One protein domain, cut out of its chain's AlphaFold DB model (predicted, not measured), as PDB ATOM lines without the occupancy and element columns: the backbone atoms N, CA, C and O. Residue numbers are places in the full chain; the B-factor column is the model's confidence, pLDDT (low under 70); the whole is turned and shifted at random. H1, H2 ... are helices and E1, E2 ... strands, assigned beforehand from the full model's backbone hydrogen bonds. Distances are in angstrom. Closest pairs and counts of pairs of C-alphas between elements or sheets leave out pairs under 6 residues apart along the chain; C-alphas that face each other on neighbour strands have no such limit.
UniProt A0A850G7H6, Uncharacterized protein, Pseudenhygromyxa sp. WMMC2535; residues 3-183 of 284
ATOM      1  N   LEU A   3      55.355  -1.068 129.818       92.88
ATOM      2  CA  LEU A   3      56.483  -0.486 130.533       92.88
ATOM      3  C   LEU A   3      57.419  -1.609 130.974       92.88
ATOM      4  O   LEU A   3      56.963  -2.638 131.474       92.88
ATOM      5  N   THR A   4      58.715  -1.387 130.793       95.12
ATOM      6  CA  THR A   4      59.769  -2.274 131.279       95.12
ATOM      7  C   THR A   4      60.625  -1.484 132.254       95.12
ATOM      8  O   THR A   4      61.199  -0.465 131.874       95.12
ATOM      9  N   ALA A   5      60.688  -1.941 133.501       95.00
ATOM     10  CA  ALA A   5      61.647  -1.463 134.484       95.00
ATOM     11  C   ALA A   5      62.706  -2.547 134.694       95.00
ATOM     12  O   ALA A   5      62.371  -3.721 134.853       95.00
ATOM     13  N   THR A   6      63.973  -2.152 134.682       96.38
ATOM     14  CA  THR A   6      65.109  -3.062 134.837       96.38
ATOM     15  C   THR A   6      65.913  -2.615 136.046       96.38
ATOM     16  O   THR A   6      66.236  -1.437 136.151       96.38
ATOM     17  N   ILE A   7      66.213  -3.552 136.940       96.56
ATOM     18  CA  ILE A   7      67.122  -3.364 138.072       96.56
ATOM     19  C   ILE A   7      68.308  -4.288 137.819       96.56
ATOM     20  O   ILE A   7      68.137  -5.506 137.758       96.56
ATOM     21  N   THR A   8      69.488  -3.719 137.626       97.69
ATOM     22  CA  THR A   8      70.730  -4.476 137.408       97.69
ATOM     23  C   THR A   8      71.148  -5.252 138.661       97.69
ATOM     24  O   THR A   8      70.669  -4.980 139.767       97.69
ATOM     25  N   ASP A   9      72.036  -6.238 138.516       96.44
ATOM     26  CA  ASP A   9      72.611  -6.942 139.661       96.44
ATOM     27  C   ASP A   9      73.386  -5.982 140.569       96.44
ATOM     28  O   ASP A   9      73.260  -6.095 141.789       96.44
ATOM     29  N   GLU A  10      74.091  -4.986 140.025       96.69
ATOM     30  CA  GLU A  10      74.767  -3.974 140.844       96.69
ATOM     31  C   GLU A  10      73.792  -3.122 141.667       96.69
ATOM     32  O   GLU A  10      74.003  -2.936 142.867       96.69
ATOM     33  N   GLU A  11      72.705  -2.636 141.062       96.44
ATOM     34  CA  GLU A  11      71.687  -1.847 141.768       96.44
ATOM     35  C   GLU A  11      70.978  -2.673 142.843       96.44
ATOM     36  O   GLU A  11      70.735  -2.180 143.946       96.44
ATOM     37  N   PHE A  12      70.677  -3.945 142.558       94.94
ATOM     38  CA  PHE A  12      70.029  -4.816 143.532       94.94
ATOM     39  C   PHE A  12      70.968  -5.192 144.688       94.94
ATOM     40  O   PHE A  12      70.524  -5.313 145.832       94.94
ATOM     41  N   ILE A  13      72.272  -5.309 144.421       94.81
ATOM     42  CA  ILE A  13      73.312  -5.480 145.443       94.81
ATOM     43  C   ILE A  13      73.433  -4.232 146.323       94.81
ATOM     44  O   ILE A  13      73.476  -4.359 147.547       94.81
ATOM     45  N   GLU A  14      73.475  -3.033 145.740       95.12
ATOM     46  CA  GLU A  14      73.515  -1.773 146.497       95.12
ATOM     47  C   GLU A  14      72.263  -1.601 147.364       95.12
ATOM     48  O   GLU A  14      72.359  -1.273 148.548       95.12
ATOM     49  N   PHE A  15      71.093  -1.924 146.811       92.44
ATOM     50  CA  PHE A  15      69.849  -1.984 147.568       92.44
ATOM     51  C   PHE A  15      69.956  -2.952 148.760       92.44
ATOM     52  O   PHE A  15      69.668  -2.564 149.892       92.44
ATOM     53  N   ALA A  16      70.433  -4.182 148.541       92.75
ATOM     54  CA  ALA A  16      70.587  -5.176 149.603       92.75
ATOM     55  C   ALA A  16      71.588  -4.741 150.688       92.75
ATOM     56  O   ALA A  16      71.369  -5.004 151.871       92.75
ATOM     57  N   ARG A  17      72.663  -4.036 150.315       92.81
ATOM     58  CA  ARG A  17      73.612  -3.436 151.269       92.81
ATOM     59  C   ARG A  17      72.953  -2.374 152.140       92.81
ATOM     60  O   ARG A  17      73.244  -2.320 153.330       92.81
ATOM     61  N   GLY A  18      72.060  -1.566 151.568       91.50
ATOM     62  CA  GLY A  18      71.312  -0.541 152.297       91.50
ATOM     63  C   GLY A  18      70.337  -1.100 153.337       91.50
ATOM     64  O   GLY A  18      69.958  -0.383 154.260       91.50
ATOM     65  N   LEU A  19      69.952  -2.376 153.220       86.69
ATOM     66  CA  LEU A  19      69.067  -3.032 154.181       86.69
ATOM     67  C   LEU A  19      69.783  -3.497 155.456       86.69
ATOM     68  O   LEU A  19      69.094  -3.854 156.403       86.69
ATOM     69  N   LEU A  20      71.122  -3.522 155.501       83.38
ATOM     70  CA  LEU A  20      71.903  -4.157 156.571       83.38
ATOM     71  C   LEU A  20      72.886  -3.192 157.253       83.38
ATOM     72  O   LEU A  20      73.324  -2.223 156.636       83.38
ATOM     73  N   PRO A  21      73.284  -3.452 158.518       86.31
ATOM     74  CA  PRO A  21      73.018  -4.647 159.331       86.31
ATOM     75  C   PRO A  21      71.578  -4.736 159.852       86.31
ATOM     76  O   PRO A  21      70.909  -3.727 160.055       86.31
ATOM     77  N   VAL A  22      71.115  -5.963 160.099       88.69
ATOM     78  CA  VAL A  22      69.764  -6.247 160.597       88.69
ATOM     79  C   VAL A  22      69.867  -7.079 161.856       88.69
ATOM     80  O   VAL A  22      70.545  -8.107 161.892       88.69
ATOM     81  N   ARG A  23      69.133  -6.654 162.881       91.38
ATOM     82  CA  ARG A  23      68.935  -7.415 164.105       91.38
ATOM     83  C   ARG A  23      67.541  -8.031 164.102       91.38
ATOM     84  O   ARG A  23      66.550  -7.310 164.078       91.38
ATOM     85  N   VAL A  24      67.492  -9.353 164.148       88.50
ATOM     86  CA  VAL A  24      66.271 -10.152 164.239       88.50
ATOM     87  C   VAL A  24      66.075 -10.545 165.697       88.50
ATOM     88  O   VAL A  24      66.889 -11.283 166.253       88.50
ATOM     89  N   ASP A  25      65.010 -10.071 166.336       90.12
ATOM     90  CA  ASP A  25      64.673 -10.525 167.684       90.12
ATOM     91  C   ASP A  25      64.078 -11.942 167.624       90.12
ATOM     92  O   ASP A  25      63.165 -12.233 166.850       90.12
ATOM     93  N   LEU A  26      64.630 -12.849 168.433       86.50
ATOM     94  CA  LEU A  26      64.247 -14.265 168.475       86.50
ATOM     95  C   LEU A  26      63.296 -14.585 169.636       86.50
ATOM     96  O   LEU A  26      62.882 -15.733 169.795       86.50
ATOM     97  N   SER A  27      62.987 -13.610 170.491       85.88
ATOM     98  CA  SER A  27      62.094 -13.810 171.633       85.88
ATOM     99  C   SER A  27      60.644 -13.452 171.289       85.88
ATOM    100  O   SER A  27      60.381 -12.378 170.755       85.88
ATOM    101  N   ASP A  28      59.691 -14.299 171.681       82.25
ATOM    102  CA  ASP A  28      58.249 -13.998 171.594       82.25
ATOM    103  C   ASP A  28      57.752 -13.022 172.658       82.25
ATOM    104  O   ASP A  28      56.743 -12.346 172.478       82.25
ATOM    105  N   ASP A  29      58.437 -12.962 173.797       82.69
ATOM    106  CA  ASP A  29      58.009 -12.204 174.973       82.69
ATOM    107  C   ASP A  29      58.330 -10.702 174.876       82.69
ATOM    108  O   ASP A  29      58.169  -9.965 175.849       82.69
ATOM    109  N   GLY A  30      58.820 -10.249 173.717       76.38
ATOM    110  CA  GLY A  30      59.309  -8.887 173.511       76.38
ATOM    111  C   GLY A  30      60.574  -8.573 174.313       76.38
ATOM    112  O   GLY A  30      61.033  -7.430 174.318       76.38
ATOM    113  N   SER A  31      61.165  -9.558 175.001       76.94
ATOM    114  CA  SER A  31      62.442  -9.366 175.662       76.94
ATOM    115  C   SER A  31      63.545  -9.386 174.604       76.94
ATOM    116  O   SER A  31      63.773 -10.389 173.927       76.94
ATOM    117  N   ALA A  32      64.306  -8.298 174.486       78.06
ATOM    118  CA  ALA A  32      65.475  -8.202 173.596       78.06
ATOM    119  C   ALA A  32      66.664  -9.086 174.054       78.06
ATOM    120  O   ALA A  32      67.827  -8.808 173.748       78.06
ATOM    121  N   SER A  33      66.374 -10.128 174.839       83.88
ATOM    122  CA  SER A  33      67.312 -11.084 175.407       83.88
ATOM    123  C   SER A  33      67.947 -11.927 174.310       83.88
ATOM    124  O   SER A  33      69.162 -12.099 174.307       83.88
ATOM    125  N   ARG A  34      67.135 -12.447 173.379       89.12
ATOM    126  CA  ARG A  34      67.585 -13.324 172.297       89.12
ATOM    127  C   ARG A  34      67.462 -12.600 170.973       89.12
ATOM    128  O   ARG A  34      66.373 -12.171 170.604       89.12
ATOM    129  N   TYR A  35      68.570 -12.484 170.264       91.56
ATOM    130  CA  TYR A  35      68.589 -11.857 168.953       91.56
ATOM    131  C   TYR A  35      69.646 -12.495 168.066       91.56
ATOM    132  O   TYR A  35      70.626 -13.070 168.544       91.56
ATOM    133  N   LEU A  36      69.424 -12.381 166.769       91.06
ATOM    134  CA  LEU A  36      70.371 -12.710 165.724       91.06
ATOM    135  C   LEU A  36      70.759 -11.411 165.036       91.06
ATOM    136  O   LEU A  36      69.900 -10.653 164.598       91.06
ATOM    137  N   GLU A  37      72.050 -11.147 164.950       93.50
ATOM    138  CA  GLU A  37      72.591 -10.011 164.223       93.50
ATOM    139  C   GLU A  37      73.192 -10.505 162.911       93.50
ATOM    140  O   GLU A  37      74.096 -11.343 162.903       93.50
ATOM    141  N   ILE A  38      72.656 -10.008 161.800       92.38
ATOM    142  CA  ILE A  38      73.197 -10.227 160.463       92.38
ATOM    143  C   ILE A  38      74.197  -9.109 160.201       92.38
ATOM    144  O   ILE A  38      73.823  -7.935 160.130       92.38
ATOM    145  N   ALA A  39      75.468  -9.486 160.082       92.06
ATOM    146  CA  ALA A  39      76.555  -8.552 159.849       92.06
ATOM    147  C   ALA A  39      76.621  -8.129 158.366       92.06
ATOM    148  O   ALA A  39      75.633  -8.143 157.631       92.06
ATOM    149  N   VAL A  40      77.805  -7.715 157.913       91.56
ATOM    150  CA  VAL A  40      78.028  -7.232 156.544       91.56
ATOM    151  C   VAL A  40      77.868  -8.364 155.527       91.56
ATOM    152  O   VAL A  40      78.435  -9.445 155.699       91.56
ATOM    153  N   LEU A  41      77.149  -8.084 154.438       92.44
ATOM    154  CA  LEU A  41      76.970  -9.022 153.333       92.44
ATOM    155  C   LEU A  41      78.269  -9.341 152.597       92.44
ATOM    156  O   LEU A  41      79.092  -8.470 152.315       92.44
ATOM    157  N   GLN A  42      78.394 -10.605 152.222       94.25
ATOM    158  CA  GLN A  42      79.481 -11.218 151.474       94.25
ATOM    159  C   GLN A  42      78.888 -12.058 150.330       94.25
ATOM    160  O   GLN A  42      77.716 -12.433 150.353       94.25
ATOM    161  N   ASP A  43      79.699 -12.356 149.314       94.31
ATOM    162  CA  ASP A  43      79.356 -13.304 148.242       94.31
ATOM    163  C   ASP A  43      77.951 -13.096 147.617       94.31
ATOM    164  O   ASP A  43      77.166 -14.036 147.479       94.31
ATOM    165  N   MET A  44      77.615 -11.855 147.248       95.81
ATOM    166  CA  MET A  44      76.319 -11.512 146.647       95.81
ATOM    167  C   MET A  44      76.294 -11.809 145.150       95.81
ATOM    168  O   MET A  44      77.182 -11.374 144.419       95.81
ATOM    169  N   HIS A  45      75.268 -12.517 144.690       96.19
ATOM    170  CA  HIS A  45      75.070 -12.805 143.272       96.19
ATOM    171  C   HIS A  45      73.607 -13.131 142.965       96.19
ATOM    172  O   HIS A  45      72.888 -13.698 143.790       96.19
ATOM    173  N   LEU A  46      73.158 -12.767 141.765       97.00
ATOM    174  CA  LEU A  46      71.795 -13.023 141.314       97.00
ATOM    175  C   LEU A  46      71.671 -14.456 140.775       97.00
ATOM    176  O   LEU A  46      72.505 -14.916 139.994       97.00
ATOM    177  N   ILE A  47      70.625 -15.160 141.197       96.81
ATOM    178  CA  ILE A  47      70.276 -16.505 140.744       96.81
ATOM    179  C   ILE A  47      68.997 -16.412 139.915       96.81
ATOM    180  O   ILE A  47      67.948 -15.989 140.412       96.81
ATOM    181  N   GLU A  48      69.089 -16.850 138.662       97.62
ATOM    182  CA  GLU A  48      67.979 -16.854 137.712       97.62
ATOM    183  C   GLU A  48      66.755 -17.592 138.277       97.62
ATOM    184  O   GLU A  48      66.860 -18.681 138.843       97.62
ATOM    185  N   GLY A  49      65.587 -16.967 138.148       96.94
ATOM    186  CA  GLY A  49      64.312 -17.484 138.644       96.94
ATOM    187  C   GLY A  49      64.135 -17.479 140.167       96.94
ATOM    188  O   GLY A  49      63.050 -17.824 140.625       96.94
ATOM    189  N   VAL A  50      65.153 -17.096 140.948       95.69
ATOM    190  CA  VAL A  50      65.109 -17.150 142.419       95.69
ATOM    191  C   VAL A  50      65.209 -15.760 143.037       95.69
ATOM    192  O   VAL A  50      64.300 -15.337 143.744       95.69
ATOM    193  N   GLY A  51      66.301 -15.040 142.785       95.81
ATOM    194  CA  GLY A  51      66.560 -13.736 143.392       95.81
ATOM    195  C   GLY A  51      68.027 -13.557 143.752       95.81
ATOM    196  O   GLY A  51      68.897 -14.180 143.147       95.81
ATOM    197  N   LEU A  52      68.328 -12.704 144.729       96.19
ATOM    198  CA  LEU A  52      69.707 -12.446 145.149       96.19
ATOM    199  C   LEU A  52      70.112 -13.440 146.233       96.19
ATOM    200  O   LEU A  52      69.513 -13.465 147.306       96.19
ATOM    201  N   SER A  53      71.139 -14.240 145.967       95.88
ATOM    202  CA  SER A  53      71.792 -15.051 146.988       95.88
ATOM    203  C   SER A  53      72.902 -14.256 147.641       95.88
ATOM    204  O   SER A  53      73.661 -13.545 146.982       95.88
ATOM    205  N   VAL A  54      72.971 -14.376 148.959       94.94
ATOM    206  CA  VAL A  54      73.903 -13.635 149.784       94.94
ATOM    207  C   VAL A  54      74.460 -14.549 150.861       94.94
ATOM    208  O   VAL A  54      73.744 -15.387 151.400       94.94
ATOM    209  N   THR A  55      75.730 -14.380 151.205       95.00
ATOM    210  CA  THR A  55      76.311 -14.990 152.403       95.00
ATOM    211  C   THR A  55      76.614 -13.892 153.409       95.00
ATOM    212  O   THR A  55      77.138 -12.852 153.046       95.00
ATOM    213  N   ALA A  56      76.312 -14.079 154.683       94.12
ATOM    214  CA  ALA A  56      76.712 -13.131 155.717       94.12
ATOM    215  C   ALA A  56      77.246 -13.881 156.938       94.12
ATOM    216  O   ALA A  56      76.806 -15.001 157.198       94.12
ATOM    217  N   PRO A  57      78.168 -13.302 157.715       93.38
ATOM    218  CA  PRO A  57      78.376 -13.764 159.070       93.38
ATOM    219  C   PRO A  57      77.169 -13.364 159.925       93.38
ATOM    220  O   PRO A  57      76.635 -12.261 159.781       93.38
ATOM    221  N   ILE A  58      76.764 -14.245 160.835       93.00
ATOM    222  CA  ILE A  58      75.745 -13.935 161.841       93.00
ATOM    223  C   ILE A  58      76.295 -14.147 163.248       93.00
ATOM    224  O   ILE A  58      77.084 -15.067 163.493       93.00
ATOM    225  N   GLU A  59      75.851 -13.313 164.181       92.44
ATOM    226  CA  GLU A  59      76.068 -13.503 165.614       92.44
ATOM    227  C   GLU A  59      74.723 -13.758 166.294       92.44
ATOM    228  O   GLU A  59      73.797 -12.953 166.229       92.44
ATOM    229  N   ILE A  60      74.596 -14.917 166.927       90.19
ATOM    230  CA  ILE A  60      73.409 -15.315 167.672       90.19
ATOM    231  C   ILE A  60      73.699 -15.085 169.147       90.19
ATOM    232  O   ILE A  60      74.590 -15.706 169.736       90.19
ATOM    233  N   HIS A  61      72.905 -14.219 169.758       90.75
ATOM    234  CA  HIS A  61      72.922 -13.969 171.184       90.75
ATOM    235  C   HIS A  61      71.799 -14.758 171.837       90.75
ATOM    236  O   HIS A  61      70.622 -14.445 171.661       90.75
ATOM    237  N   TRP A  62      72.167 -15.780 172.611       86.75
ATOM    238  CA  TRP A  62      71.212 -16.628 173.315       86.75
ATOM    239  C   TRP A  62      71.570 -16.723 174.803       86.75
ATOM    240  O   TRP A  62      72.239 -17.665 175.234       86.75
ATOM    241  N   PRO A  63      71.164 -15.738 175.622       80.56
ATOM    242  CA  PRO A  63      71.308 -15.840 177.061       80.56
ATOM    243  C   PRO A  63      70.303 -16.873 177.575       80.56
ATOM    244  O   PRO A  63      69.095 -16.629 177.612       80.56
ATOM    245  N   ASP A  64      70.801 -18.040 177.967       74.69
ATOM    246  CA  ASP A  64      70.054 -18.934 178.843       74.69
ATOM    247  C   ASP A  64      70.476 -18.685 180.297       74.69
ATOM    248  O   ASP A  64      71.572 -18.186 180.565       74.69
ATOM    249  N   ARG A  65      69.623 -19.037 181.265       58.53
ATOM    250  CA  ARG A  65      69.836 -18.767 182.701       58.53
ATOM    251  C   ARG A  65      71.104 -19.411 183.284       58.53
ATOM    252  O   ARG A  65      71.437 -19.127 184.431       58.53
ATOM    253  N   GLN A  66      71.798 -20.264 182.529       59.97
ATOM    254  CA  GLN A  66      73.012 -20.959 182.966       59.97
ATOM    255  C   GLN A  66      74.212 -20.788 182.024       59.97
ATOM    256  O   GLN A  66      75.342 -20.991 182.461       59.97
ATOM    257  N   LEU A  67      74.007 -20.378 180.766       58.25
ATOM    258  CA  LEU A  67      75.092 -20.095 179.829       58.25
ATOM    259  C   LEU A  67      74.770 -18.852 178.986       58.25
ATOM    260  O   LEU A  67      73.821 -18.825 178.202       58.25
ATOM    261  N   LEU A  68      75.617 -17.830 179.124       59.84
ATOM    262  CA  LEU A  68      75.701 -16.696 178.204       59.84
ATOM    263  C   LEU A  68      76.401 -17.165 176.934       59.84
ATOM    264  O   LEU A  68      77.613 -17.001 176.792       59.84
ATOM    265  N   THR A  69      75.648 -17.783 176.029       77.88
ATOM    266  CA  THR A  69      76.250 -18.333 174.819       77.88
ATOM    267  C   THR A  69      76.026 -17.386 173.655       77.88
ATOM    268  O   THR A  69      74.896 -17.125 173.235       77.88
ATOM    269  N   ARG A  70      77.134 -16.819 173.179       85.88
ATOM    270  CA  ARG A  70      77.203 -16.125 171.898       85.88
ATOM    271  C   ARG A  70      77.761 -17.096 170.887       85.88
ATOM    272  O   ARG A  70      78.799 -17.714 171.130       85.88
ATOM    273  N   PHE A  71      77.067 -17.225 169.774       86.81
ATOM    274  CA  PHE A  71      77.455 -18.123 168.711       86.81
ATOM    275  C   PHE A  71      77.698 -17.315 167.457       86.81
ATOM    276  O   PHE A  71      76.832 -16.565 167.023       86.81
ATOM    277  N   ARG A  72      78.876 -17.482 166.868       89.62
ATOM    278  CA  ARG A  72      79.216 -16.847 165.605       89.62
ATOM    279  C   ARG A  72      79.208 -17.896 164.507       89.62
ATOM    280  O   ARG A  72      79.848 -18.939 164.632       89.62
ATOM    281  N   VAL A  73      78.471 -17.616 163.441       89.81
ATOM    282  CA  VAL A  73      78.436 -18.437 162.232       89.81
ATOM    283  C   VAL A  73      79.073 -17.610 161.130       89.81
ATOM    284  O   VAL A  73      78.557 -16.561 160.766       89.81
ATOM    285  N   GLU A  74      80.221 -18.056 160.620       89.94
ATOM    286  CA  GLU A  74      80.979 -17.283 159.624       89.94
ATOM    287  C   GLU A  74      80.272 -17.212 158.267       89.94
ATOM    288  O   GLU A  74      80.449 -16.241 157.537       89.94
ATOM    289  N   ARG A  75      79.493 -18.242 157.911       91.38
ATOM    290  CA  ARG A  75      78.786 -18.319 156.629       91.38
ATOM    291  C   ARG A  75      77.337 -18.718 156.847       91.38
ATOM    292  O   ARG A  75      77.038 -19.876 157.130       91.38
ATOM    293  N   PHE A  76      76.456 -17.745 156.699       91.88
ATOM    294  CA  PHE A  76      75.015 -17.905 156.729       91.88
ATOM    295  C   PHE A  76      74.450 -17.537 155.364       91.88
ATOM    296  O   PHE A  76      74.615 -16.402 154.912       91.88
ATOM    297  N   GLY A  77      73.820 -18.501 154.695       93.50
ATOM    298  CA  GLY A  77      73.146 -18.255 153.429       93.50
ATOM    299  C   GLY A  77      71.846 -17.485 153.646       93.50
ATOM    300  O   GLY A  77      71.019 -17.856 154.475       93.50
ATOM    301  N   LEU A  78      71.643 -16.439 152.862       92.94
ATOM    302  CA  LEU A  78      70.427 -15.642 152.778       92.94
ATOM    303  C   LEU A  78      69.993 -15.546 151.318       92.94
ATOM    304  O   LEU A  78      70.815 -15.591 150.397       92.94
ATOM    305  N   ARG A  79      68.690 -15.408 151.098       94.31
ATOM    306  CA  ARG A  79      68.122 -15.133 149.780       94.31
ATOM    307  C   ARG A  79      67.118 -14.000 149.868       94.31
ATOM    308  O   ARG A  79      66.232 -14.040 150.712       94.31
ATOM    309  N   LEU A  80      67.259 -13.014 148.991       94.12
ATOM    310  CA  LEU A  80      66.238 -12.004 148.758       94.12
ATOM    311  C   LEU A  80      65.418 -12.452 147.550       94.12
ATOM    312  O   LEU A  80      65.939 -12.499 146.435       94.12
ATOM    313  N   GLU A  81      64.159 -12.806 147.785       95.44
ATOM    314  CA  GLU A  81      63.230 -13.340 146.789       95.44
ATOM    315  C   GLU A  81      62.227 -12.251 146.372       95.44
ATOM    316  O   GLU A  81      61.255 -11.981 147.093       95.44
ATOM    317  N   PRO A  82      62.447 -11.596 145.217       95.81
ATOM    318  CA  PRO A  82      61.491 -10.646 144.683       95.81
ATOM    319  C   PRO A  82      60.274 -11.395 144.132       95.81
ATOM    320  O   PRO A  82      60.398 -12.370 143.390       95.81
ATOM    321  N   HIS A  83      59.081 -10.930 144.473       95.88
ATOM    322  CA  HIS A  83      57.825 -11.464 143.964       95.88
ATOM    323  C   HIS A  83      56.770 -10.359 143.878       95.88
ATOM    324  O   HIS A  83      56.893  -9.288 144.470       95.88
ATOM    325  N   LEU A  84      55.734 -10.607 143.081       96.25
ATOM    326  CA  LEU A  84      54.647  -9.656 142.883       96.25
ATOM    327  C   LEU A  84      53.500  -9.962 143.834       96.25
ATOM    328  O   LEU A  84      53.065 -11.110 143.937       96.25
ATOM    329  N   VAL A  85      52.988  -8.923 144.484       95.56
ATOM    330  CA  VAL A  85      51.822  -8.997 145.364       95.56
ATOM    331  C   VAL A  85      50.755  -8.005 144.897       95.56
ATOM    332  O   VAL A  85      51.107  -6.930 144.407       95.56
ATOM    333  N   PRO A  86      49.457  -8.330 145.013       95.31
ATOM    334  CA  PRO A  86      48.399  -7.354 144.779       95.31
ATOM    335  C   PRO A  86      48.481  -6.199 145.783       95.31
ATOM    336  O   PRO A  86      48.763  -6.418 146.962       95.31
ATOM    337  N   SER A  87      48.183  -4.986 145.329       94.69
ATOM    338  CA  SER A  87      48.066  -3.789 146.164       94.69
ATOM    339  C   SER A  87      46.744  -3.062 145.878       94.69
ATOM    340  O   SER A  87      46.095  -3.345 144.868       94.69
ATOM    341  N   PRO A  88      46.308  -2.115 146.731       91.25
ATOM    342  CA  PRO A  88      45.117  -1.311 146.452       91.25
ATOM    343  C   PRO A  88      45.191  -0.527 145.131       91.25
ATOM    344  O   PRO A  88      44.153  -0.280 144.523       91.25
ATOM    345  N   ALA A  89      46.399  -0.161 144.685       88.50
ATOM    346  CA  ALA A  89      46.647   0.540 143.423       88.50
ATOM    347  C   ALA A  89      46.887  -0.412 142.228       88.50
ATOM    348  O   ALA A  89      47.056   0.039 141.096       88.50
ATOM    349  N   GLY A  90      46.910  -1.728 142.451       91.38
ATOM    350  CA  GLY A  90      47.123  -2.738 141.418       91.38
ATOM    351  C   GLY A  90      48.111  -3.802 141.876       91.38
ATOM    352  O   GLY A  90      47.718  -4.793 142.491       91.38
ATOM    353  N   MET A  91      49.391  -3.621 141.550       94.19
ATOM    354  CA  MET A  91      50.449  -4.590 141.836       94.19
ATOM    355  C   MET A  91      51.648  -3.890 142.477       94.19
ATOM    356  O   MET A  91      52.007  -2.778 142.100       94.19
ATOM    357  N   ALA A  92      52.312  -4.583 143.398       95.06
ATOM    358  CA  ALA A  92      53.535  -4.130 144.042       95.06
ATOM    359  C   ALA A  92      54.634  -5.195 143.945       95.06
ATOM    360  O   ALA A  92      54.367  -6.400 143.909       95.06
ATOM    361  N   LEU A  93      55.887  -4.741 143.903       95.31
ATOM    362  CA  LEU A  93      57.063  -5.596 144.018       95.31
ATOM    363  C   LEU A  93      57.420  -5.725 145.498       95.31
ATOM    364  O   LEU A  93      57.797  -4.736 146.122       95.31
ATOM    365  N   LYS A  94      57.320  -6.934 146.052       94.94
ATOM    366  CA  LYS A  94      57.762  -7.254 147.411       94.94
ATOM    367  C   LYS A  94      59.052  -8.062 147.345       94.94
ATOM    368  O   LYS A  94      59.171  -8.980 146.535       94.94
ATOM    369  N   VAL A  95      60.020  -7.732 148.193       94.31
ATOM    370  CA  VAL A  95      61.255  -8.509 148.344       94.31
ATOM    371  C   VAL A  95      61.229  -9.192 149.704       94.31
ATOM    372  O   VAL A  95      61.297  -8.525 150.731       94.31
ATOM    373  N   ASP A  96      61.117 -10.520 149.708       92.56
ATOM    374  CA  ASP A  96      61.154 -11.315 150.937       92.56
ATOM    375  C   ASP A  96      62.591 -11.712 151.269       92.56
ATOM    376  O   ASP A  96      63.344 -12.130 150.390       92.56
ATOM    377  N   LEU A  97      62.952 -11.677 152.553       91.19
ATOM    378  CA  LEU A  97      64.168 -12.321 153.035       91.19
ATOM    379  C   LEU A  97      63.860 -13.777 153.418       91.19
ATOM    380  O   LEU A  97      62.940 -14.057 154.188       91.19
ATOM    381  N   ARG A  98      64.638 -14.717 152.885       91.00
ATOM    382  CA  ARG A  98      64.601 -16.144 153.222       91.00
ATOM    383  C   ARG A  98      65.944 -16.594 153.763       91.00
ATOM    384  O   ARG A  98      66.995 -16.189 153.258       91.00
ATOM    385  N   CYS A  99      65.913 -17.510 154.721       90.38
ATOM    386  CA  CYS A  99      67.118 -18.215 155.122       90.38
ATOM    387  C   CYS A  99      67.494 -19.263 154.064       90.38
ATOM    388  O   CYS A  99      66.646 -19.975 153.518       90.38
ATOM    389  N   GLY A 100      68.779 -19.309 153.731       85.44
ATOM    390  CA  GLY A 100      69.388 -20.387 152.965       85.44
ATOM    391  C   GLY A 100      69.917 -21.484 153.885       85.44
ATOM    392  O   GLY A 100      69.496 -21.613 155.035       85.44
ATOM    393  N   ASP A 101      70.863 -22.266 153.370       80.25
ATOM    394  CA  ASP A 101      71.533 -23.294 154.161       80.25
ATOM    395  C   ASP A 101      72.395 -22.664 155.265       80.25
ATOM    396  O   ASP A 101      73.172 -21.729 155.036       80.25
ATOM    397  N   ILE A 102      72.254 -23.204 156.475       80.75
ATOM    398  CA  ILE A 102      73.038 -22.824 157.646       80.75
ATOM    399  C   ILE A 102      74.074 -23.920 157.877       80.75
ATOM    400  O   ILE A 102      73.725 -25.065 158.149       80.75
ATOM    401  N   ASP A 103      75.359 -23.584 157.782       76.62
ATOM    402  CA  ASP A 103      76.431 -24.551 158.029       76.62
ATOM    403  C   ASP A 103      76.881 -24.499 159.500       76.62
ATOM    404  O   ASP A 103      77.903 -23.903 159.853       76.62
ATOM    405  N   LEU A 104      76.099 -25.119 160.392       74.56
ATOM    406  CA  LEU A 104      76.414 -25.215 161.824       74.56
ATOM    407  C   LEU A 104      77.302 -26.431 162.119       74.56
ATOM    408  O   LEU A 104      76.932 -27.312 162.893       74.56
ATOM    409  N   ARG A 105      78.509 -26.490 161.536       76.75
ATOM    410  CA  ARG A 105      79.437 -27.643 161.681       76.75
ATOM    411  C   ARG A 105      79.735 -28.071 163.121       76.75
ATOM    412  O   ARG A 105      80.168 -29.196 163.344       76.75
ATOM    413  N   TRP A 106      79.565 -27.168 164.082       74.00
ATOM    414  CA  TRP A 106      79.886 -27.374 165.493       74.00
ATOM    415  C   TRP A 106      78.651 -27.659 166.367       74.00
ATOM    416  O   TRP A 106      78.812 -27.981 167.544       74.00
ATOM    417  N   ILE A 107      77.434 -27.595 165.812       73.50
ATOM    418  CA  ILE A 107      76.190 -27.889 166.531       73.50
ATOM    419  C   ILE A 107      75.701 -29.299 166.162       73.50
ATOM    420  O   ILE A 107      75.697 -29.673 164.989       73.50
ATOM    421  N   PRO A 108      75.248 -30.114 167.133       76.75
ATOM    422  CA  PRO A 108      74.565 -31.368 166.835       76.75
ATOM    423  C   PRO A 108      73.379 -31.163 165.878       76.75
ATOM    424  O   PRO A 108      72.522 -30.316 166.126       76.75
ATOM    425  N   LYS A 109      73.269 -32.002 164.839       77.62
ATOM    426  CA  LYS A 109      72.232 -31.909 163.786       77.62
ATOM    427  C   LYS A 109      70.789 -31.779 164.302       77.62
ATOM    428  O   LYS A 109      69.941 -31.208 163.629       77.62
ATOM    429  N   ALA A 110      70.496 -32.319 165.486       73.75
ATOM    430  CA  ALA A 110      69.171 -32.226 166.098       73.75
ATOM    431  C   ALA A 110      68.806 -30.796 166.543       73.75
ATOM    432  O   ALA A 110      67.644 -30.409 166.467       73.75
ATOM    433  N   ILE A 111      69.788 -30.014 167.000       75.06
ATOM    434  CA  ILE A 111      69.595 -28.623 167.431       75.06
ATOM    435  C   ILE A 111      69.583 -27.699 166.208       75.06
ATOM    436  O   ILE A 111      68.787 -26.765 166.159       75.06
ATOM    437  N   ASP A 112      70.406 -28.016 165.206       77.94
ATOM    438  CA  ASP A 112      70.493 -27.297 163.933       77.94
ATOM    439  C   ASP A 112      69.123 -27.164 163.245       77.94
ATOM    440  O   ASP A 112      68.661 -26.057 162.994       77.94
ATOM    441  N   GLY A 113      68.389 -28.270 163.068       80.19
ATOM    442  CA  GLY A 113      67.085 -28.232 162.392       80.19
ATOM    443  C   GLY A 113      66.012 -27.402 163.112       80.19
ATOM    444  O   GLY A 113      65.198 -26.747 162.461       80.19
ATOM    445  N   LEU A 114      66.001 -27.403 164.451       82.88
ATOM    446  CA  LEU A 114      65.059 -26.589 165.228       82.88
ATOM    447  C   LEU A 114      65.423 -25.105 165.163       82.88
ATOM    448  O   LEU A 114      64.543 -24.272 164.961       82.88
ATOM    449  N   LEU A 115      66.712 -24.787 165.293       80.88
ATOM    450  CA  LEU A 115      67.199 -23.415 165.245       80.88
ATOM    451  C   LEU A 115      67.030 -22.813 163.847       80.88
ATOM    452  O   LEU A 115      66.543 -21.696 163.727       80.88
ATOM    453  N   ALA A 116      67.352 -23.568 162.795       83.50
ATOM    454  CA  ALA A 116      67.152 -23.156 161.410       83.50
ATOM    455  C   ALA A 116      65.684 -22.837 161.119       83.50
ATOM    456  O   ALA A 116      65.377 -21.813 160.514       83.50
ATOM    457  N   LYS A 117      64.766 -23.688 161.594       86.50
ATOM    458  CA  LYS A 117      63.327 -23.483 161.417       86.50
ATOM    459  C   LYS A 117      62.817 -22.261 162.183       86.50
ATOM    460  O   LYS A 117      62.003 -21.517 161.643       86.50
ATOM    461  N   GLU A 118      63.283 -22.053 163.414       87.06
ATOM    462  CA  GLU A 118      62.922 -20.875 164.210       87.06
ATOM    463  C   GLU A 118      63.444 -19.592 163.553       87.06
ATOM    464  O   GLU A 118      62.684 -18.646 163.365       87.06
ATOM    465  N   ILE A 119      64.713 -19.579 163.130       86.25
ATOM    466  CA  ILE A 119      65.312 -18.434 162.441       86.25
ATOM    467  C   ILE A 119      64.571 -18.153 161.131       86.25
ATOM    468  O   ILE A 119      64.192 -17.008 160.914       86.25
ATOM    469  N   ASP A 120      64.297 -19.159 160.293       87.31
ATOM    470  CA  ASP A 120      63.540 -18.960 159.047       87.31
ATOM    471  C   ASP A 120      62.139 -18.407 159.338       87.31
ATOM    472  O   ASP A 120      61.706 -17.450 158.700       87.31
ATOM    473  N   SER A 121      61.445 -18.926 160.355       88.94
ATOM    474  CA  SER A 121      60.135 -18.405 160.759       88.94
ATOM    475  C   SER A 121      60.207 -16.937 161.194       88.94
ATOM    476  O   SER A 121      59.354 -16.140 160.801       88.94
ATOM    477  N   ARG A 122      61.223 -16.558 161.977       88.50
ATOM    478  CA  ARG A 122      61.421 -15.180 162.455       88.50
ATOM    479  C   ARG A 122      61.818 -14.235 161.340       88.50
ATOM    480  O   ARG A 122      61.252 -13.156 161.240       88.50
ATOM    481  N   VAL A 123      62.747 -14.646 160.487       86.31
ATOM    482  CA  VAL A 123      63.200 -13.861 159.337       86.31
ATOM    483  C   VAL A 123      62.043 -13.611 158.372       86.31
ATOM    484  O   VAL A 123      61.874 -12.486 157.908       86.31
ATOM    485  N   ARG A 124      61.180 -14.609 158.139       86.81
ATOM    486  CA  ARG A 124      59.950 -14.432 157.354       86.81
ATOM    487  C   ARG A 124      58.950 -13.496 158.022       86.81
ATOM    488  O   ARG A 124      58.318 -12.701 157.336       86.81
ATOM    489  N   ALA A 125      58.792 -13.606 159.339       86.94
ATOM    490  CA  ALA A 125      57.897 -12.746 160.108       86.94
ATOM    491  C   ALA A 125      58.410 -11.308 160.222       86.94
ATOM    492  O   ALA A 125      57.613 -10.400 160.431       86.94
ATOM    493  N   MET A 126      59.720 -11.098 160.076       78.56
ATOM    494  CA  MET A 126      60.342  -9.796 160.261       78.56
ATOM    495  C   MET A 126      59.884  -8.768 159.231       78.56
ATOM    496  O   MET A 126      60.162  -7.595 159.447       78.56
ATOM    497  N   GLU A 127      59.193  -9.186 158.156       72.06
ATOM    498  CA  GLU A 127      58.758  -8.322 157.059       72.06
ATOM    499  C   GLU A 127      59.765  -7.188 156.870       72.06
ATOM    500  O   GLU A 127      59.453  -6.011 157.061       72.06
ATOM    501  N   LEU A 128      61.002  -7.547 156.500       68.75
ATOM    502  CA  LEU A 128      61.936  -6.628 155.838       68.75
ATOM    503  C   LEU A 128      61.334  -6.288 154.464       68.75
ATOM    504  O   LEU A 128      61.891  -6.567 153.411       68.75
ATOM    505  N   GLY A 129      60.094  -5.816 154.503       62.41
ATOM    506  CA  GLY A 129      59.110  -5.800 153.456       62.41
ATOM    507  C   GLY A 129      59.327  -4.521 152.714       62.41
ATOM    508  O   GLY A 129      58.502  -3.612 152.772       62.41
ATOM    509  N   PHE A 130      60.458  -4.458 152.020       85.12
ATOM    510  CA  PHE A 130      60.543  -3.543 150.915       85.12
ATOM    511  C   PHE A 130      59.422  -3.922 149.955       85.12
ATOM    512  O   PHE A 130      59.445  -4.971 149.306       85.12
ATOM    513  N   THR A 131      58.403  -3.078 149.963       91.81
ATOM    514  CA  THR A 131      57.247  -3.175 149.098       91.81
ATOM    515  C   THR A 131      57.255  -1.907 148.282       91.81
ATOM    516  O   THR A 131      57.063  -0.815 148.815       91.81
ATOM    517  N   TRP A 132      57.531  -2.048 146.996       92.56
ATOM    518  CA  TRP A 132      57.460  -0.949 146.058       92.56
ATOM    519  C   TRP A 132      56.151  -1.035 145.286       92.56
ATOM    520  O   TRP A 132      55.986  -1.886 144.406       92.56
ATOM    521  N   ASP A 133      55.215  -0.151 145.633       91.12
ATOM    522  CA  ASP A 133      53.991   0.051 144.863       91.12
ATOM    523  C   ASP A 133      54.316   0.879 143.611       91.12
ATOM    524  O   ASP A 133      54.351   2.116 143.598       91.12
ATOM    525  N   PHE A 134      54.656   0.167 142.538       89.06
ATOM    526  CA  PHE A 134      54.972   0.801 141.267       89.06
ATOM    527  C   PHE A 134      53.716   1.344 140.578       89.06
ATOM    528  O   PHE A 134      53.839   2.287 139.801       89.06
ATOM    529  N   SER A 135      52.520   0.823 140.872       86.06
ATOM    530  CA  SER A 135      51.270   1.404 140.368       86.06
ATOM    531  C   SER A 135      51.055   2.818 140.910       86.06
ATOM    532  O   SER A 135      50.741   3.735 140.148       86.06
ATOM    533  N   GLU A 136      51.298   3.023 142.206       86.69
ATOM    534  CA  GLU A 136      51.256   4.354 142.818       86.69
ATOM    535  C   GLU A 136      52.343   5.268 142.233       86.69
ATOM    536  O   GLU A 136      52.065   6.398 141.842       86.69
ATOM    537  N   THR A 137      53.566   4.752 142.070       85.31
ATOM    538  CA  THR A 137      54.701   5.528 141.526       85.31
ATOM    539  C   THR A 137      54.468   5.993 140.080       85.31
ATOM    540  O   THR A 137      54.950   7.051 139.678       85.31
ATOM    541  N   LEU A 138      53.744   5.207 139.279       81.81
ATOM    542  CA  LEU A 138      53.422   5.541 137.890       81.81
ATOM    543  C   LEU A 138      52.236   6.508 137.764       81.81
ATOM    544  O   LEU A 138      52.053   7.109 136.704       81.81
ATOM    545  N   SER A 139      51.444   6.680 138.822       73.94
ATOM    546  CA  SER A 139      50.283   7.564 138.820       73.94
ATOM    547  C   SER A 139      50.738   9.017 138.964       73.94
ATOM    548  O   SER A 139      51.224   9.438 140.011       73.94
ATOM    549  N   PHE A 140      50.605   9.806 137.894       77.44
ATOM    550  CA  PHE A 140      51.048  11.200 137.881       77.44
ATOM    551  C   PHE A 140      49.868  12.166 137.771       77.44
ATOM    552  O   PHE A 140      49.221  12.294 136.725       77.44
ATOM    553  N   HIS A 141      49.632  12.914 138.845       73.62
ATOM    554  CA  HIS A 141      48.675  14.012 138.858       73.62
ATOM    555  C   HIS A 141      49.376  15.318 138.469       73.62
ATOM    556  O   HIS A 141      50.336  15.736 139.116       73.62
ATOM    557  N   LEU A 142      48.894  15.984 137.412       75.00
ATOM    558  CA  LEU A 142      49.346  17.336 137.095       75.00
ATOM    559  C   LEU A 142      48.680  18.322 138.050       75.00
ATOM    560  O   LEU A 142      47.453  18.422 138.082       75.00
ATOM    561  N   ASP A 143      49.495  19.089 138.771       69.06
ATOM    562  CA  ASP A 143      49.004  20.126 139.671       69.06
ATOM    563  C   ASP A 143      48.190  21.192 138.906       69.06
ATOM    564  O   ASP A 143      48.502  21.607 137.775       69.06
ATOM    565  N   GLU A 144      47.104  21.630 139.539       63.19
ATOM    566  CA  GLU A 144      46.049  22.452 138.957       63.19
ATOM    567  C   GLU A 144      46.562  23.833 138.515       63.19
ATOM    568  O   GLU A 144      46.053  24.408 137.539       63.19
ATOM    569  N   ALA A 145      47.634  24.295 139.167       65.44
ATOM    570  CA  ALA A 145      48.274  25.598 139.004       65.44
ATOM    571  C   ALA A 145      48.824  25.879 137.595       65.44
ATOM    572  O   ALA A 145      49.088  27.030 137.248       65.44
ATOM    573  N   SER A 146      48.970  24.857 136.750       65.19
ATOM    574  CA  SER A 146      49.535  25.023 135.407       65.19
ATOM    575  C   SER A 146      48.643  25.811 134.435       65.19
ATOM    576  O   SER A 146      49.151  26.244 133.403       65.19
ATOM    577  N   GLY A 147      47.352  26.038 134.745       66.62
ATOM    578  CA  GLY A 147      46.434  27.027 134.131       66.62
ATOM    579  C   GLY A 147      46.220  26.991 132.604       66.62
ATOM    580  O   GLY A 147      45.368  27.704 132.080       66.62
ATOM    581  N   ARG A 148      46.993  26.185 131.875       69.62
ATOM    582  CA  ARG A 148      47.130  26.191 130.413       69.62
ATOM    583  C   ARG A 148      47.034  24.794 129.799       69.62
ATOM    584  O   ARG A 148      46.975  24.685 128.580       69.62
ATOM    585  N   SER A 149      47.000  23.735 130.613       73.38
ATOM    586  CA  SER A 149      46.797  22.364 130.135       73.38
ATOM    587  C   SER A 149      45.308  22.007 130.130       73.38
ATOM    588  O   SER A 149      44.633  22.104 131.154       73.38
ATOM    589  N   THR A 150      44.793  21.557 128.982       83.88
ATOM    590  CA  THR A 150      43.464  20.926 128.868       83.88
ATOM    591  C   THR A 150      43.445  19.512 129.447       83.88
ATOM    592  O   THR A 150      42.376  18.971 129.725       83.88
ATOM    593  N   VAL A 151      44.616  18.908 129.647       83.00
ATOM    594  CA  VAL A 151      44.779  17.615 130.310       83.00
ATOM    595  C   VAL A 151      44.841  17.855 131.815       83.00
ATOM    596  O   VAL A 151      45.720  18.570 132.295       83.00
ATOM    597  N   ALA A 152      43.882  17.280 132.538       81.81
ATOM    598  CA  ALA A 152      43.796  17.313 133.994       81.81
ATOM    599  C   ALA A 152      44.702  16.259 134.649       81.81
ATOM    600  O   ALA A 152      45.174  16.476 135.758       81.81
ATOM    601  N   GLY A 153      44.974  15.146 133.968       81.94
ATOM    602  CA  GLY A 153      45.879  14.116 134.468       81.94
ATOM    603  C   GLY A 153      45.968  12.912 133.541       81.94
ATOM    604  O   GLY A 153      45.171  12.770 132.606       81.94
ATOM    605  N   PHE A 154      46.946  12.061 133.831       83.06
ATOM    606  CA  PHE A 154      47.093  10.745 133.229       83.06
ATOM    607  C   PHE A 154      46.811   9.710 134.307       83.06
ATOM    608  O   PHE A 154      47.362   9.795 135.399       83.06
ATOM    609  N   ASP A 155      45.936   8.768 133.990       82.25
ATOM    610  CA  ASP A 155      45.640   7.629 134.846       82.25
ATOM    611  C   ASP A 155      46.196   6.373 134.178       82.25
ATOM    612  O   ASP A 155      46.021   6.181 132.968       82.25
ATOM    613  N   PHE A 156      46.908   5.548 134.939       86.25
ATOM    614  CA  PHE A 156      47.488   4.311 134.435       86.25
ATOM    615  C   PHE A 156      46.841   3.134 135.154       86.25
ATOM    616  O   PHE A 156      47.121   2.871 136.316       86.25
ATOM    617  N   ASP A 157      46.002   2.398 134.432       88.12
ATOM    618  CA  ASP A 157      45.404   1.162 134.925       88.12
ATOM    619  C   ASP A 157      46.374  -0.001 134.677       88.12
ATOM    620  O   ASP A 157      46.680  -0.354 133.525       88.12
ATOM    621  N   VAL A 158      46.880  -0.566 135.774       90.06
ATOM    622  CA  VAL A 158      47.808  -1.698 135.805       90.06
ATOM    623  C   VAL A 158      47.066  -2.929 136.313       90.06
ATOM    624  O   VAL A 158      46.921  -3.150 137.512       90.06
ATOM    625  N   SER A 159      46.617  -3.771 135.385       87.56
ATOM    626  CA  SER A 159      45.854  -4.980 135.717       87.56
ATOM    627  C   SER A 159      46.717  -6.222 135.938       87.56
ATOM    628  O   SER A 159      46.244  -7.222 136.474       87.56
ATOM    629  N   SER A 160      47.972  -6.204 135.483       93.69
ATOM    630  CA  SER A 160      48.913  -7.310 135.656       93.69
ATOM    631  C   SER A 160      50.352  -6.823 135.556       93.69
ATOM    632  O   SER A 160      50.632  -5.778 134.972       93.69
ATOM    633  N   ALA A 161      51.272  -7.608 136.105       96.00
ATOM    634  CA  ALA A 161      52.701  -7.424 135.938       96.00
ATOM    635  C   ALA A 161      53.379  -8.793 135.864       96.00
ATOM    636  O   ALA A 161      52.869  -9.787 136.387       96.00
ATOM    637  N   LYS A 162      54.531  -8.846 135.204       97.38
ATOM    638  CA  LYS A 162      55.381 -10.031 135.138       97.38
ATOM    639  C   LYS A 162      56.774  -9.660 135.614       97.38
ATOM    640  O   LYS A 162      57.390  -8.754 135.065       97.38
ATOM    641  N   LEU A 163      57.261 -10.393 136.606       97.75
ATOM    642  CA  LEU A 163      58.633 -10.306 137.083       97.75
ATOM    643  C   LEU A 163      59.461 -11.413 136.425       97.75
ATOM    644  O   LEU A 163      59.052 -12.574 136.410       97.75
ATOM    645  N   VAL A 164      60.617 -11.050 135.883       98.00
ATOM    646  CA  VAL A 164      61.616 -11.973 135.349       98.00
ATOM    647  C   VAL A 164      62.906 -11.757 136.124       98.00
ATOM    648  O   VAL A 164      63.479 -10.672 136.110       98.00
ATOM    649  N   VAL A 165      63.358 -12.800 136.813       97.81
ATOM    650  CA  VAL A 165      64.638 -12.798 137.523       97.81
ATOM    651  C   VAL A 165      65.678 -13.428 136.608       97.81
ATOM    652  O   VAL A 165      65.697 -14.648 136.462       97.81
ATOM    653  N   GLY A 166      66.501 -12.610 135.958       97.69
ATOM    654  CA  GLY A 166      67.603 -13.067 135.115       97.69
ATOM    655  C   GLY A 166      68.885 -13.323 135.909       97.69
ATOM    656  O   GLY A 166      68.928 -13.173 137.126       97.69
ATOM    657  N   ALA A 167      69.967 -13.667 135.211       96.00
ATOM    658  CA  ALA A 167      71.293 -13.833 135.822       96.00
ATOM    659  C   ALA A 167      72.022 -12.501 136.107       96.00
ATOM    660  O   ALA A 167      73.047 -12.497 136.783       96.00
ATOM    661  N   ARG A 168      71.538 -11.387 135.540       96.94
ATOM    662  CA  ARG A 168      72.172 -10.052 135.600       96.94
ATOM    663  C   ARG A 168      71.215  -8.911 135.908       96.94
ATOM    664  O   ARG A 168      71.645  -7.782 136.081       96.94
ATOM    665  N   ALA A 169      69.917  -9.178 135.913       97.19
ATOM    666  CA  ALA A 169      68.927  -8.148 136.157       97.19
ATOM    667  C   ALA A 169      67.606  -8.756 136.619       97.19
ATOM    668  O   ALA A 169      67.269  -9.894 136.281       97.19
ATOM    669  N   LEU A 170      66.849  -7.953 137.353       97.00
ATOM    670  CA  LEU A 170      65.424  -8.121 137.569       97.00
ATOM    671  C   LEU A 170      64.689  -7.259 136.547       97.00
ATOM    672  O   LEU A 170      64.898  -6.049 136.483       97.00
ATOM    673  N   GLU A 171      63.812  -7.869 135.765       97.62
ATOM    674  CA  GLU A 171      62.971  -7.160 134.808       97.62
ATOM    675  C   GLU A 171      61.514  -7.227 135.248       97.62
ATOM    676  O   GLU A 171      60.941  -8.302 135.438       97.62
ATOM    677  N   LEU A 172      60.900  -6.058 135.381       97.25
ATOM    678  CA  LEU A 172      59.488  -5.899 135.664       97.25
ATOM    679  C   LEU A 172      58.774  -5.409 134.401       97.25
ATOM    680  O   LEU A 172      58.998  -4.296 133.925       97.25
ATOM    681  N   LEU A 173      57.902  -6.257 133.865       97.12
ATOM    682  CA  LEU A 173      57.100  -6.006 132.672       97.12
ATOM    683  C   LEU A 173      55.666  -5.681 133.086       97.12
ATOM    684  O   LEU A 173      54.955  -6.546 133.604       97.12
ATOM    685  N   VAL A 174      55.233  -4.450 132.833       96.00
ATOM    686  CA  VAL A 174      53.937  -3.932 133.283       96.00
ATOM    687  C   VAL A 174      53.093  -3.516 132.074       96.00
ATOM    688  O   VAL A 174      53.283  -2.423 131.527       96.00
ATOM    689  N   PRO A 175      52.179  -4.376 131.583       93.81
ATOM    690  CA  PRO A 175      51.177  -3.956 130.615       93.81
ATOM    691  C   PRO A 175      50.189  -2.992 131.280       93.81
ATOM    692  O   PRO A 175      49.592  -3.304 132.306       93.81
ATOM    693  N   MET A 176      49.986  -1.828 130.667       92.31
ATOM    694  CA  MET A 176      49.110  -0.790 131.212       92.31
ATOM    695  C   MET A 176      48.220  -0.149 130.153       92.31
ATOM    696  O   MET A 176      48.577  -0.044 128.964       92.31
ATOM    697  N   LYS A 177      47.056   0.312 130.609       91.12
ATOM    698  CA  LYS A 177      46.146   1.170 129.849       91.12
ATOM    699  C   LYS A 177      46.284   2.596 130.361       91.12
ATOM    700  O   LYS A 177      46.254   2.827 131.559       91.12
ATOM    701  N   MET A 178      46.436   3.539 129.439       90.25
ATOM    702  CA  MET A 178      46.537   4.957 129.770       90.25
ATOM    703  C   MET A 178      45.187   5.628 129.520       90.25
ATOM    704  O   MET A 178      44.704   5.647 128.385       90.25
ATOM    705  N   GLY A 179      44.598   6.176 130.575       86.44
ATOM    706  CA  GLY A 179      43.475   7.100 130.530       86.44
ATOM    707  C   GLY A 179      43.975   8.543 130.535       86.44
ATOM    708  O   GLY A 179      44.928   8.884 131.229       86.44
ATOM    709  N   ILE A 180      43.336   9.411 129.750       88.31
ATOM    710  CA  ILE A 180      43.606  10.854 129.769       88.31
ATOM    711  C   ILE A 180      42.353  11.549 130.279       88.31
ATOM    712  O   ILE A 180      41.335  11.590 129.585       88.31
ATOM    713  N   SER A 181      42.447  12.151 131.457       82.00
ATOM    714  CA  SER A 181      41.379  12.980 132.005       82.00
ATOM    715  C   SER A 181      41.560  14.407 131.504       82.00
ATOM    716  O   SER A 181      42.637  14.990 131.633       82.00
ATOM    717  N   ARG A 182      40.521  14.990 130.900       86.25
ATOM    718  CA  ARG A 182      40.543  16.374 130.397       86.25
ATOM    719  C   ARG A 182      39.731  17.288 131.303       86.25
ATOM    720  O   ARG A 182      38.650  16.925 131.756       86.25
ATOM    721  N   ARG A 183      40.242  18.494 131.544       79.06
ATOM    722  CA  ARG A 183      39.579  19.514 132.364       79.06
ATOM    723  C   ARG A 183      38.378  20.078 131.591       79.06
ATOM    724  O   ARG A 183      38.520  20.466 130.435       79.06
TER     725      ARG A 183
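This is residues 3 to 183 of the 284 residues of an uncharacterized protein of Pseudenhygromyxa sp. WMMC2535 (UniProt A0A850G7H6). This is a long rod built on a twisted sheet of E2 to E8, with H1 on one face and H2 on the opposite face. The small sheet E1, E11, E10 packs beside part of it; beyond that the two-stranded ribbon E9 and E12 lies toward one end of the rod, and the tip of the E5 and E6 hairpin makes the other. The printed part has 181 residues, with three named helices and twelve named strands in the order E1 H1 E2 E3 E4 E5 E6 E7 H2 E8 H3 E9 E10 E11 E12. The large sheet is branched, and neighbours in the three sheets are antiparallel. The class is mixed, helices and strands; the whole is loose, with a radius of gyration of the C-alphas of 21.4 A and spans of 74 by 36 by 23 A.

Find C-alpha 3 at (56.483, -0.486, 130.533), where E1, residues 3 to 8, begins. Next come H1, residues 9 to 18, E2, 22 to 25, E3, 35 to 38, and E4, 42 to 47. E5, 51 to 63, is 34.1 A long and bends by 61 degrees at residue 55; E6, 68 to 87, 44.2 A, bends by 81 degrees at residue 74. E7, 90 to 102, spans 36.6 A, and H2, 109 to 125, 24.2 A. Then follow E8, 130 to 132, H3, 134 to 138, E9, 151 to 157, E10, 162 to 165, E11, 169 to 175, and E12, 177 to 182, which ends at (40.543, 16.374, 130.397).

Look first at the meander E4 E5 E6 E7, each strand the antiparallel neighbour of the one before: N 45 and O 53 are 3.0 A apart, N 54 and O 78 2.9 A, N 81 and O 96 2.8 A. E3 and E4 lie on one side of E5, E6 on the other; N 37 and O 59 are 2.8 A apart. E2 and E3, a hairpin, are antiparallel neighbours, with N 24 and O 36 2.8 A apart, and E7 and E8 are antiparallel neighbours, with N 93 and O 132 2.9 A apart. H1 lies over E5 at a height over the sheet of 8.5 A; the closest C-alphas of H1 and E5 are Phe 12 and Leu 52, 7.8 A. H2, height 7.5 A, only just lies over E7, with 3 C-alphas falling on it; Cys 99 and Asp 120 have their closest C-alphas, 5.4 A. H3 only grazes this sheet with residues 134 to 136. In the small sheet, N 5 and O 172 are 2.9 A apart and N 164 and O 171 2.8 A; E11 runs on into E12 at 56 degrees, and N 155 of E9 and O 179 are 2.9 A apart. In H1 and H3 every O i to N i+4 pair is within hydrogen-bond range, in H2 12 of 13.

The C-alphas farthest apart, Gln 66 and Arg 148, are 75.2 A apart. The printed part has no cut, and the link H3 to E9 is long, 12 residues. Confidence is under 70 at residues 65 to 68, 128 to 129 and 143 to 148.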